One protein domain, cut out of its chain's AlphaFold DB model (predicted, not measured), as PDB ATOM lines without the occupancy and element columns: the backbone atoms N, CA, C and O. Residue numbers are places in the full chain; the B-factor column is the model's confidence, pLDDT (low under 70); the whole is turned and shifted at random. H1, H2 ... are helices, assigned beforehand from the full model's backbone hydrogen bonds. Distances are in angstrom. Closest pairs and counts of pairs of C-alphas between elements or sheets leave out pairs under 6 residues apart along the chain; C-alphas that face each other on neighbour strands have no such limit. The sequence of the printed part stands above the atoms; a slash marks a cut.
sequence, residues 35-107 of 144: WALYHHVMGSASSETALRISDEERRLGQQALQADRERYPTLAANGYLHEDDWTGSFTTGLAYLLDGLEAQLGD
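AT A GLANCE: This is residues 35 to 107 of the 144 residues of the protein "TetR_C_1 domain-containing protein" of Streptomyces cacaoi subsp. cacaoi (UniProt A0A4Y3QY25). Two long helices, H4 and H1, run side by side in opposite ways, and beyond the last residues of H1 and the first residues of H4 a separate head is made by H2 and the short H3, with H2 turned across the direction of the long pair. Residues 102 to 107, of which 102 to 106 belong to H4, stick out past the pair, and the two parts of the model, the long pair and the head, are joined by residues 51 to 54 and 78 to 85. The printed part has 73 residues with four named helices, in the order H1, H2, H3, H4, and no named strand; its class is all helix. It is loose, with a radius of gyration of the C-alphas of 15.6 A, and its elongated outline spans 46 by 27 by 17 A.

HOW THE PARTS SIT: H4, residues 86 to 106, is the longest helix, and it touches H1, residues 35 to 50. Their closest C-alphas are those of Ser 44 and Phe 90, 6.6 A apart. The two lines stand at a shallow tilt of 9 degrees and run opposite ways, with 13.5 A from centre to centre. H2, residues 55 to 67, touches H3, residues 73 to 77, with its residues 62 to 66 alone. The closest C-alphas of that pair are those of Gln 66 and Ala 76, 5.7 A apart. H2 and H4 are apart, and so are H1 and H3, H1 and H2, and H3 and H4. In H1, H2, H3 and H4 every pair of O i and N i+4 is within hydrogen-bond range.

IN THESE COORDINATES: H4 has 21 residues and measures 30.5 A from its first C-alpha, that of Trp 86 at (-147.529, 67.890, 24.105), to its last, that of Gly 106 at (-145.894, 94.477, 39.030). H1 has 16 residues and measures 21.5 A, beginning at C-alpha 35 at (-147.643, 88.550, 19.912). H2 has 13 residues and measures 18.5 A from Asp 55 to Ala 67. H3 has 5 residues, Pro 73 to Ala 77, and measures 6.0 A.

THE WHOLE: The two C-alphas farthest apart are those of Glu 56 and Asp 107, at 47.4 A, while the first and last printed C-alphas, those of Trp 35 and Asp 107, are 20.5 A apart. The printed part has no cut. The links from H1 to H2, 4 residues, and from H2 to H3, 5 residues, are tight; the link from H3 to H4, 8 residues, is short. The mean pLDDT of the printed part is 90.3, and residue 107 is the one printed residue under 70.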
ATOM      1  N   TRP A  35    -148.429  89.365  20.837       94.75
ATOM      2  CA  TRP A  35    -147.643  88.550  19.912       94.75
ATOM      3  C   TRP A  35    -146.948  87.380  20.602       94.75
ATOM      4  O   TRP A  35    -146.846  86.313  20.005       94.75
ATOM      5  N   ALA A  36    -146.507  87.543  21.852       96.38
ATOM      6  CA  ALA A  36    -145.912  86.454  22.617       96.38
ATOM      7  C   ALA A  36    -146.903  85.296  22.816       96.38
ATOM      8  O   ALA A  36    -146.579  84.149  22.505       96.38
ATOM      9  N   LEU A  37    -148.132  85.601  23.248       96.38
ATOM     10  CA  LEU A  37    -149.183  84.597  23.429       96.38
ATOM     11  C   LEU A  37    -149.587  83.952  22.100       96.38
ATOM     12  O   LEU A  37    -149.662  82.727  22.004       96.38
ATOM     13  N   TYR A  38    -149.782  84.760  21.055       94.31
ATOM     14  CA  TYR A  38    -150.112  84.248  19.725       94.31
ATOM     15  C   TYR A  38    -149.038  83.290  19.191       94.31
ATOM     16  O   TYR A  38    -149.355  82.186  18.742       94.31
ATOM     17  N   HIS A  39    -147.762  83.673  19.272       95.00
ATOM     18  CA  HIS A  39    -146.661  82.832  18.807       95.00
ATOM     19  C   HIS A  39    -146.492  81.566  19.642       95.00
ATOM     20  O   HIS A  39    -146.167  80.529  19.071       95.00
ATOM     21  N   HIS A  40    -146.732  81.614  20.953       95.44
ATOM     22  CA  HIS A  40    -146.678  80.417  21.787       95.44
ATOM     23  C   HIS A  40    -147.722  79.380  21.352       95.44
ATOM     24  O   HIS A  40    -147.383  78.215  21.137       95.44
ATOM     25  N   VAL A  41    -148.971  79.808  21.136       93.56
ATOM     26  CA  VAL A  41    -150.048  78.928  20.659       93.56
ATOM     27  C   VAL A  41    -149.732  78.386  19.266       93.56
ATOM     28  O   VAL A  41    -149.762  77.175  19.050       93.56
ATOM     29  N   MET A  42    -149.372  79.265  18.327       92.12
ATOM     30  CA  MET A  42    -149.067  78.866  16.953       92.12
ATOM     31  C   MET A  42    -147.850  77.943  16.867       92.12
ATOM     32  O   MET A  42    -147.880  76.964  16.124       92.12
ATOM     33  N   GLY A  43    -146.784  78.233  17.614       92.50
ATOM     34  CA  GLY A  43    -145.561  77.434  17.630       92.50
ATOM     35  C   GLY A  43    -145.786  76.048  18.224       92.50
ATOM     36  O   GLY A  43    -145.306  75.063  17.664       92.50
ATOM     37  N   SER A  44    -146.578  75.960  19.294       92.69
ATOM     38  CA  SER A  44    -146.932  74.685  19.925       92.69
ATOM     39  C   SER A  44    -147.792  73.828  18.997       92.69
ATOM     40  O   SER A  44    -147.410  72.704  18.691       92.69
ATOM     41  N   ALA A  45    -148.872  74.391  18.440       91.25
ATOM     42  CA  ALA A  45    -149.748  73.684  17.501       91.25
ATOM     43  C   ALA A  45    -149.007  73.227  16.230       91.25
ATOM     44  O   ALA A  45    -149.224  72.120  15.727       91.25
ATOM     45  N   SER A  46    -148.104  74.068  15.713       91.44
ATOM     46  CA  SER A  46    -147.283  73.717  14.547       91.44
ATOM     47  C   SER A  46    -146.322  72.575  14.868       91.44
ATOM     48  O   SER A  46    -146.173  71.664  14.058       91.44
ATOM     49  N   SER A  47    -145.696  72.606  16.048       89.38
ATOM     50  CA  SER A  47    -144.758  71.570  16.490       89.38
ATOM     51  C   SER A  47    -145.463  70.237  16.716       89.38
ATOM     52  O   SER A  47    -145.001  69.239  16.183       89.38
ATOM     53  N   GLU A  48    -146.608  70.222  17.399       88.88
ATOM     54  CA  GLU A  48    -147.413  69.009  17.614       88.88
ATOM     55  C   GLU A  48    -147.848  68.373  16.283       88.88
ATOM     56  O   GLU A  48    -147.771  67.159  16.091       88.88
ATOM     57  N   THR A  49    -148.249  69.200  15.314       89.56
ATOM     58  CA  THR A  49    -148.646  68.715  13.987       89.56
ATOM     59  C   THR A  49    -147.454  68.176  13.192       89.56
ATOM     60  O   THR A  49    -147.586  67.174  12.487       89.56
ATOM     61  N   ALA A  50    -146.299  68.842  13.271       87.12
ATOM     62  CA  ALA A  50    -145.112  68.496  12.491       87.12
ATOM     63  C   ALA A  50    -144.303  67.337  13.094       87.12
ATOM     64  O   ALA A  50    -143.712  66.554  12.354       87.12
ATOM     65  N   LEU A  51    -144.265  67.220  14.422       83.81
ATOM     66  CA  LEU A  51    -143.421  66.289  15.170       83.81
ATOM     67  C   LEU A  51    -144.237  65.115  15.707       83.81
ATOM     68  O   LEU A  51    -144.203  64.793  16.893       83.81
ATOM     69  N   ARG A  52    -144.941  64.426  14.807       80.50
ATOM     70  CA  ARG A  52    -145.559  63.130  15.113       80.50
ATOM     71  C   ARG A  52    -144.485  62.044  15.128       80.50
ATOM     72  O   ARG A  52    -144.339  61.306  14.160       80.50
ATOM     73  N   ILE A  53    -143.708  62.003  16.206       83.25
ATOM     74  CA  ILE A  53    -142.599  61.066  16.402       83.25
ATOM     75  C   ILE A  53    -143.154  59.761  16.977       83.25
ATOM     76  O   ILE A  53    -143.776  59.761  18.037       83.25
ATOM     77  N   SER A  54    -142.917  58.647  16.290       87.50
ATOM     78  CA  SER A  54    -143.278  57.318  16.793       87.50
ATOM     79  C   SER A  54    -142.414  56.891  17.986       87.50
ATOM     80  O   SER A  54    -141.287  57.360  18.161       87.50
ATOM     81  N   ASP A  55    -142.902  55.935  18.781       87.62
ATOM     82  CA  ASP A  55    -142.150  55.381  19.920       87.62
ATOM     83  C   ASP A  55    -140.783  54.817  19.508       87.62
ATOM     84  O   ASP A  55    -139.796  54.954  20.233       87.62
ATOM     85  N   GLU A  56    -140.698  54.218  18.317       90.25
ATOM     86  CA  GLU A  56    -139.450  53.664  17.797       90.25
ATOM     87  C   GLU A  56    -138.462  54.761  17.382       90.25
ATOM     88  O   GLU A  56    -137.284  54.697  17.741       90.25
ATOM     89  N   GLU A  57    -138.923  55.805  16.688       89.62
ATOM     90  CA  GLU A  57    -138.082  56.961  16.348       89.62
ATOM     91  C   GLU A  57    -137.570  57.662  17.607       89.62
ATOM     92  O   GLU A  57    -136.400  58.041  17.682       89.62
ATOM     93  N   ARG A  58    -138.417  57.762  18.636       88.38
ATOM     94  CA  ARG A  58    -138.038  58.291  19.946       88.38
ATOM     95  C   ARG A  58    -136.952  57.442  20.592       88.38
ATOM     96  O   ARG A  58    -135.927  57.977  21.012       88.38
ATOM     97  N   ARG A  59    -137.132  56.118  20.632       88.81
ATOM     98  CA  ARG A  59    -136.153  55.170  21.187       88.81
ATOM     99  C   ARG A  59    -134.804  55.271  20.473       88.81
ATOM    100  O   ARG A  59    -133.769  55.348  21.136       88.81
ATOM    101  N   LEU A  60    -134.807  55.288  19.141       91.56
ATOM    102  CA  LEU A  60    -133.595  55.429  18.329       91.56
ATOM    103  C   LEU A  60    -132.920  56.790  18.552       91.56
ATOM    104  O   LEU A  60    -131.700  56.845  18.713       91.56
ATOM    105  N   GLY A  61    -133.701  57.868  18.643       88.94
ATOM    106  CA  GLY A  61    -133.206  59.206  18.968       88.94
ATOM    107  C   GLY A  61    -132.527  59.268  20.337       88.94
ATOM    108  O   GLY A  61    -131.433  59.818  20.453       88.94
ATOM    109  N   GLN A  62    -133.110  58.630  21.360       89.44
ATOM    110  CA  GLN A  62    -132.480  58.523  22.681       89.44
ATOM    111  C   GLN A  62    -131.158  57.756  22.619       89.44
ATOM    112  O   GLN A  62    -130.171  58.185  23.211       89.44
ATOM    113  N   GLN A  63    -131.106  56.638  21.891       91.69
ATOM    114  CA  GLN A  63    -129.874  55.859  21.753       91.69
ATOM    115  C   GLN A  63    -128.763  56.662  21.073       91.69
ATOM    116  O   GLN A  63    -127.632  56.666  21.562       91.69
ATOM    117  N   ALA A  64    -129.092  57.382  19.999       90.88
ATOM    118  CA  ALA A  64    -128.152  58.268  19.322       90.88
ATOM    119  C   ALA A  64    -127.657  59.384  20.256       90.88
ATOM    120  O   ALA A  64    -126.457  59.629  20.353       90.88
ATOM    121  N   LEU A  65    -128.563  60.008  21.013       92.00
ATOM    122  CA  LEU A  65    -128.212  61.074  21.947       92.00
ATOM    123  C   LEU A  65    -127.297  60.590  23.081       92.00
ATOM    124  O   LEU A  65    -126.381  61.306  23.481       92.00
ATOM    125  N   GLN A  66    -127.517  59.373  23.584       91.38
ATOM    126  CA  GLN A  66    -126.654  58.778  24.605       91.38
ATOM    127  C   GLN A  66    -125.276  58.395  24.057       91.38
ATOM    128  O   GLN A  66    -124.281  58.539  24.770       91.38
ATOM    129  N   ALA A  67    -125.194  57.952  22.800       93.94
ATOM    130  CA  ALA A  67    -123.912  57.718  22.136       93.94
ATOM    131  C   ALA A  67    -123.099  59.021  22.006       93.94
ATOM    132  O   ALA A  67    -121.896  59.022  22.253       93.94
ATOM    133  N   ASP A  68    -123.777  60.142  21.742       94.31
ATOM    134  CA  ASP A  68    -123.169  61.470  21.602       94.31
ATOM    135  C   ASP A  68    -123.158  62.294  22.906       94.31
ATOM    136  O   ASP A  68    -122.971  63.516  22.883       94.31
ATOM    137  N   ARG A  69    -123.324  61.656  24.072       93.44
ATOM    138  CA  ARG A  69    -123.442  62.350  25.370       93.44
ATOM    139  C   ARG A  69    -122.266  63.271  25.701       93.44
ATOM    140  O   ARG A  69    -122.448  64.263  26.394       93.44
ATOM    141  N   GLU A  70    -121.063  62.962  25.219       96.12
ATOM    142  CA  GLU A  70    -119.877  63.800  25.446       96.12
ATOM    143  C   GLU A  70    -119.962  65.118  24.668       96.12
ATOM    144  O   GLU A  70    -119.461  66.147  25.119       96.12
ATOM    145  N   ARG A  71    -120.653  65.105  23.523       96.19
ATOM    146  CA  ARG A  71    -120.883  66.279  22.681       96.19
ATOM    147  C   ARG A  71    -122.128  67.059  23.098       96.19
ATOM    148  O   ARG A  71    -122.131  68.285  22.998       96.19
ATOM    149  N   TYR A  72    -123.163  66.369  23.577       93.75
ATOM    150  CA  TYR A  72    -124.438  66.965  23.990       93.75
ATOM    151  C   TYR A  72    -124.823  66.603  25.435       93.75
ATOM    152  O   TYR A  72    -125.912  66.068  25.669       93.75
ATOM    153  N   PRO A  73    -123.975  66.926  26.428       93.88
ATOM    154  CA  PRO A  73    -124.157  66.461  27.803       93.88
ATOM    155  C   PRO A  73    -125.465  66.953  28.425       93.88
ATOM    156  O   PRO A  73    -126.157  66.189  29.090       93.88
ATOM    157  N   THR A  74    -125.859  68.202  28.158       93.44
ATOM    158  CA  THR A  74    -127.110  68.766  28.683       93.44
ATOM    159  C   THR A  74    -128.337  68.052  28.125       93.44
ATOM    160  O   THR A  74    -129.258  67.751  28.876       93.44
ATOM    161  N   LEU A  75    -128.361  67.751  26.825       91.62
ATOM    162  CA  LEU A  75    -129.506  67.077  26.205       91.62
ATOM    163  C   LEU A  75    -129.606  65.623  26.679       91.62
ATOM    164  O   LEU A  75    -130.695  65.174  27.032       91.62
ATOM    165  N   ALA A  76    -128.473  64.916  26.740       91.12
ATOM    166  CA  ALA A  76    -128.413  63.535  27.211       91.12
ATOM    167  C   ALA A  76    -128.811  63.396  28.691       91.12
ATOM    168  O   ALA A  76    -129.426  62.399  29.064       91.12
ATOM    169  N   ALA A  77    -128.496  64.396  29.525       90.12
ATOM    170  CA  ALA A  77    -128.842  64.403  30.946       90.12
ATOM    171  C   ALA A  77    -130.310  64.764  31.232       90.12
ATOM    172  O   ALA A  77    -130.844  64.333  32.249       90.12
ATOM    173  N   ASN A  78    -130.959  65.548  30.363       87.00
ATOM    174  CA  ASN A  78    -132.318  66.063  30.591       87.00
ATOM    175  C   ASN A  78    -133.391  65.377  29.727       87.00
ATOM    176  O   ASN A  78    -134.516  65.860  29.667       87.00
ATOM    177  N   GLY A  79    -133.057  64.276  29.043       77.38
ATOM    178  CA  GLY A  79    -134.041  63.476  28.307       77.38
ATOM    179  C   GLY A  79    -134.722  64.248  27.174       77.38
ATOM    180  O   GLY A  79    -135.947  64.276  27.081       77.38
ATOM    181  N   TYR A  80    -133.946  64.908  26.310       81.06
ATOM    182  CA  TYR A  80    -134.502  65.631  25.161       81.06
ATOM    183  C   TYR A  80    -135.402  64.721  24.306       81.06
ATOM    184  O   TYR A  80    -134.933  63.686  23.844       81.06
ATOM    185  N   LEU A  81    -136.668  65.106  24.086       73.06
ATOM    186  CA  LEU A  81    -137.708  64.313  23.399       73.06
ATOM    187  C   LEU A  81    -138.076  62.984  24.091       73.06
ATOM    188  O   LEU A  81    -138.566  62.063  23.440       73.06
ATOM    189  N   HIS A  82    -137.845  62.848  25.397       75.25
ATOM    190  CA  HIS A  82    -138.206  61.634  26.135       75.25
ATOM    191  C   HIS A  82    -139.723  61.484  26.329       75.25
ATOM    192  O   HIS A  82    -140.251  60.389  26.172       75.25
ATOM    193  N   GLU A  83    -140.419  62.589  26.593       74.44
ATOM    194  CA  GLU A  83    -141.867  62.636  26.826       74.44
ATOM    195  C   GLU A  83    -142.629  62.968  25.531       74.44
ATOM    196  O   GLU A  83    -142.160  63.761  24.708       74.44
ATOM    197  N   ASP A  84    -143.817  62.383  25.353       77.31
ATOM    198  CA  ASP A  84    -144.784  62.752  24.297       77.31
ATOM    199  C   ASP A  84    -145.942  63.605  24.838       77.31
ATOM    200  O   ASP A  84    -147.035  63.650  24.276       77.31
ATOM    201  N   ASP A  85    -145.728  64.267  25.973       87.06
ATOM    202  CA  ASP A  85    -146.747  65.096  26.603       87.06
ATOM    203  C   ASP A  85    -146.773  66.510  26.003       87.06
ATOM    204  O   ASP A  85    -146.302  67.491  26.592       87.06
ATOM    205  N   TRP A  86    -147.323  66.612  24.791       87.00
ATOM    206  CA  TRP A  86    -147.529  67.890  24.105       87.00
ATOM    207  C   TRP A  86    -148.450  68.821  24.890       87.00
ATOM    208  O   TRP A  86    -148.171  70.016  25.008       87.00
ATOM    209  N   THR A  87    -149.525  68.270  25.460       90.56
ATOM    210  CA  THR A  87    -150.517  69.056  26.201       90.56
ATOM    211  C   THR A  87    -149.916  69.614  27.487       90.56
ATOM    212  O   THR A  87    -150.017  70.815  27.725       90.56
ATOM    213  N   GLY A  88    -149.238  68.795  28.291       92.25
ATOM    214  CA  GLY A  88    -148.596  69.254  29.523       92.25
ATOM    215  C   GLY A  88    -147.441  70.217  29.267       92.25
ATOM    216  O   GLY A  88    -147.319  71.220  29.976       92.25
ATOM    217  N   SER A  89    -146.651  69.996  28.210       91.38
ATOM    218  CA  SER A  89    -145.601  70.938  27.791       91.38
ATOM    219  C   SER A  89    -146.184  72.293  27.375       91.38
ATOM    220  O   SER A  89    -145.658  73.335  27.772       91.38
ATOM    221  N   PHE A  90    -147.297  72.294  26.633       94.00
ATOM    222  CA  PHE A  90    -148.025  73.512  26.276       94.00
ATOM    223  C   PHE A  90    -148.583  74.223  27.513       94.00
ATOM    224  O   PHE A  90    -148.324  75.407  27.705       94.00
ATOM    225  N   THR A  91    -149.309  73.515  28.383       96.12
ATOM    226  CA  THR A  91    -149.907  74.108  29.590       96.12
ATOM    227  C   THR A  91    -148.844  74.706  30.509       96.12
ATOM    228  O   THR A  91    -149.009  75.827  30.986       96.12
ATOM    229  N   THR A  92    -147.733  73.998  30.714       96.38
ATOM    230  CA  THR A  92    -146.621  74.477  31.546       96.38
ATOM    231  C   THR A  92    -145.925  75.679  30.907       96.38
ATOM    232  O   THR A  92    -145.670  76.677  31.578       96.38
ATOM    233  N   GLY A  93    -145.658  75.629  29.598       95.81
ATOM    234  CA  GLY A  93    -145.059  76.746  28.869       95.81
ATOM    235  C   GLY A  93    -145.938  78.000  28.872       95.81
ATOM    236  O   GLY A  93    -145.426  79.108  29.041       95.81
ATOM    237  N   LEU A  94    -147.257  77.831  28.748       97.50
ATOM    238  CA  LEU A  94    -148.219  78.924  28.844       97.50
ATOM    239  C   LEU A  94    -148.236  79.526  30.251       97.50
ATOM    240  O   LEU A  94    -148.255  80.747  30.367       97.50
ATOM    241  N   ALA A  95    -148.186  78.703  31.302       97.94
ATOM    242  CA  ALA A  95    -148.095  79.188  32.678       97.94
ATOM    243  C   ALA A  95    -146.844  80.057  32.878       97.94
ATOM    244  O   ALA A  95    -146.969  81.207  33.282       97.94
ATOM    245  N   TYR A  96    -145.663  79.583  32.460       97.88
ATOM    246  CA  TYR A  96    -144.430  80.378  32.537       97.88
ATOM    247  C   TYR A  96    -144.521  81.707  31.785       97.88
ATOM    248  O   TYR A  96    -144.005  82.726  32.247       97.88
ATOM    249  N   LEU A  97    -145.167  81.710  30.617       97.19
ATOM    250  CA  LEU A  97    -145.362  82.930  29.847       97.19
ATOM    251  C   LEU A  97    -146.304  83.902  30.566       97.19
ATOM    252  O   LEU A  97    -146.015  85.095  30.615       97.19
ATOM    253  N   LEU A  98    -147.411  83.409  31.123       96.94
ATOM    254  CA  LEU A  98    -148.378  84.227  31.854       96.94
ATOM    255  C   LEU A  98    -147.786  84.788  33.150       96.94
ATOM    256  O   LEU A  98    -147.926  85.986  33.379       96.94
ATOM    257  N   ASP A  99    -147.054  83.985  33.922       97.00
ATOM    258  CA  ASP A  99    -146.344  84.431  35.126       97.00
ATOM    259  C   ASP A  99    -145.323  85.531  34.783       97.00
ATOM    260  O   ASP A  99    -145.217  86.555  35.459       97.00
ATOM    261  N   GLY A 100    -144.591  85.359  33.675       96.19
ATOM    262  CA  GLY A 100    -143.652  86.362  33.176       96.19
ATOM    263  C   GLY A 100    -144.336  87.661  32.743       96.19
ATOM    264  O   GLY A 100    -143.805  88.744  32.989       96.19
ATOM    265  N   LEU A 101    -145.515  87.574  32.122       95.62
ATOM    266  CA  LEU A 101    -146.326  88.738  31.762       95.62
ATOM    267  C   LEU A 101    -146.867  89.451  33.008       95.62
ATOM    268  O   LEU A 101    -146.784  90.674  33.087       95.62
ATOM    269  N   GLU A 102    -147.375  88.708  33.989       95.12
ATOM    270  CA  GLU A 102    -147.855  89.262  35.254       95.12
ATOM    271  C   GLU A 102    -146.740  90.005  36.003       95.12
ATOM    272  O   GLU A 102    -146.942  91.138  36.444       95.12
ATOM    273  N   ALA A 103    -145.530  89.440  36.049       94.94
ATOM    274  CA  ALA A 103    -144.374  90.100  36.652       94.94
ATOM    275  C   ALA A 103    -144.070  91.472  36.014       94.94
ATOM    276  O   ALA A 103    -143.742  92.422  36.722       94.94
ATOM    277  N   GLN A 104    -144.251  91.625  34.694       90.75
ATOM    278  CA  GLN A 104    -144.052  92.914  34.010       90.75
ATOM    279  C   GLN A 104    -145.091  93.983  34.386       90.75
ATOM    280  O   GLN A 104    -144.839  95.169  34.179       90.75
ATOM    281  N   LEU A 105    -146.253  93.594  34.919       88.69
ATOM    282  CA  LEU A 105    -147.260  94.534  35.421       88.69
ATOM    283  C   LEU A 105    -146.933  95.017  36.842       88.69
ATOM    284  O   LEU A 105    -147.252  96.155  37.190       88.69
ATOM    285  N   GLY A 106    -146.287  94.170  37.650       77.38
ATOM    286  CA  GLY A 106    -145.894  94.477  39.030       77.38
ATOM    287  C   GLY A 106    -144.716  95.449  39.152       77.38
ATOM    288  O   GLY A 106    -144.640  96.196  40.125       77.38
ATOM    289  N   ASP A 107    -143.843  95.506  38.143       67.69
ATOM    290  CA  ASP A 107    -142.619  96.322  38.165       67.69
ATOM    291  C   ASP A 107    -142.830  97.814  37.802       67.69
ATOM    292  O   ASP A 107    -141.865  98.575  37.675       67.69
TER     293      ASP A 107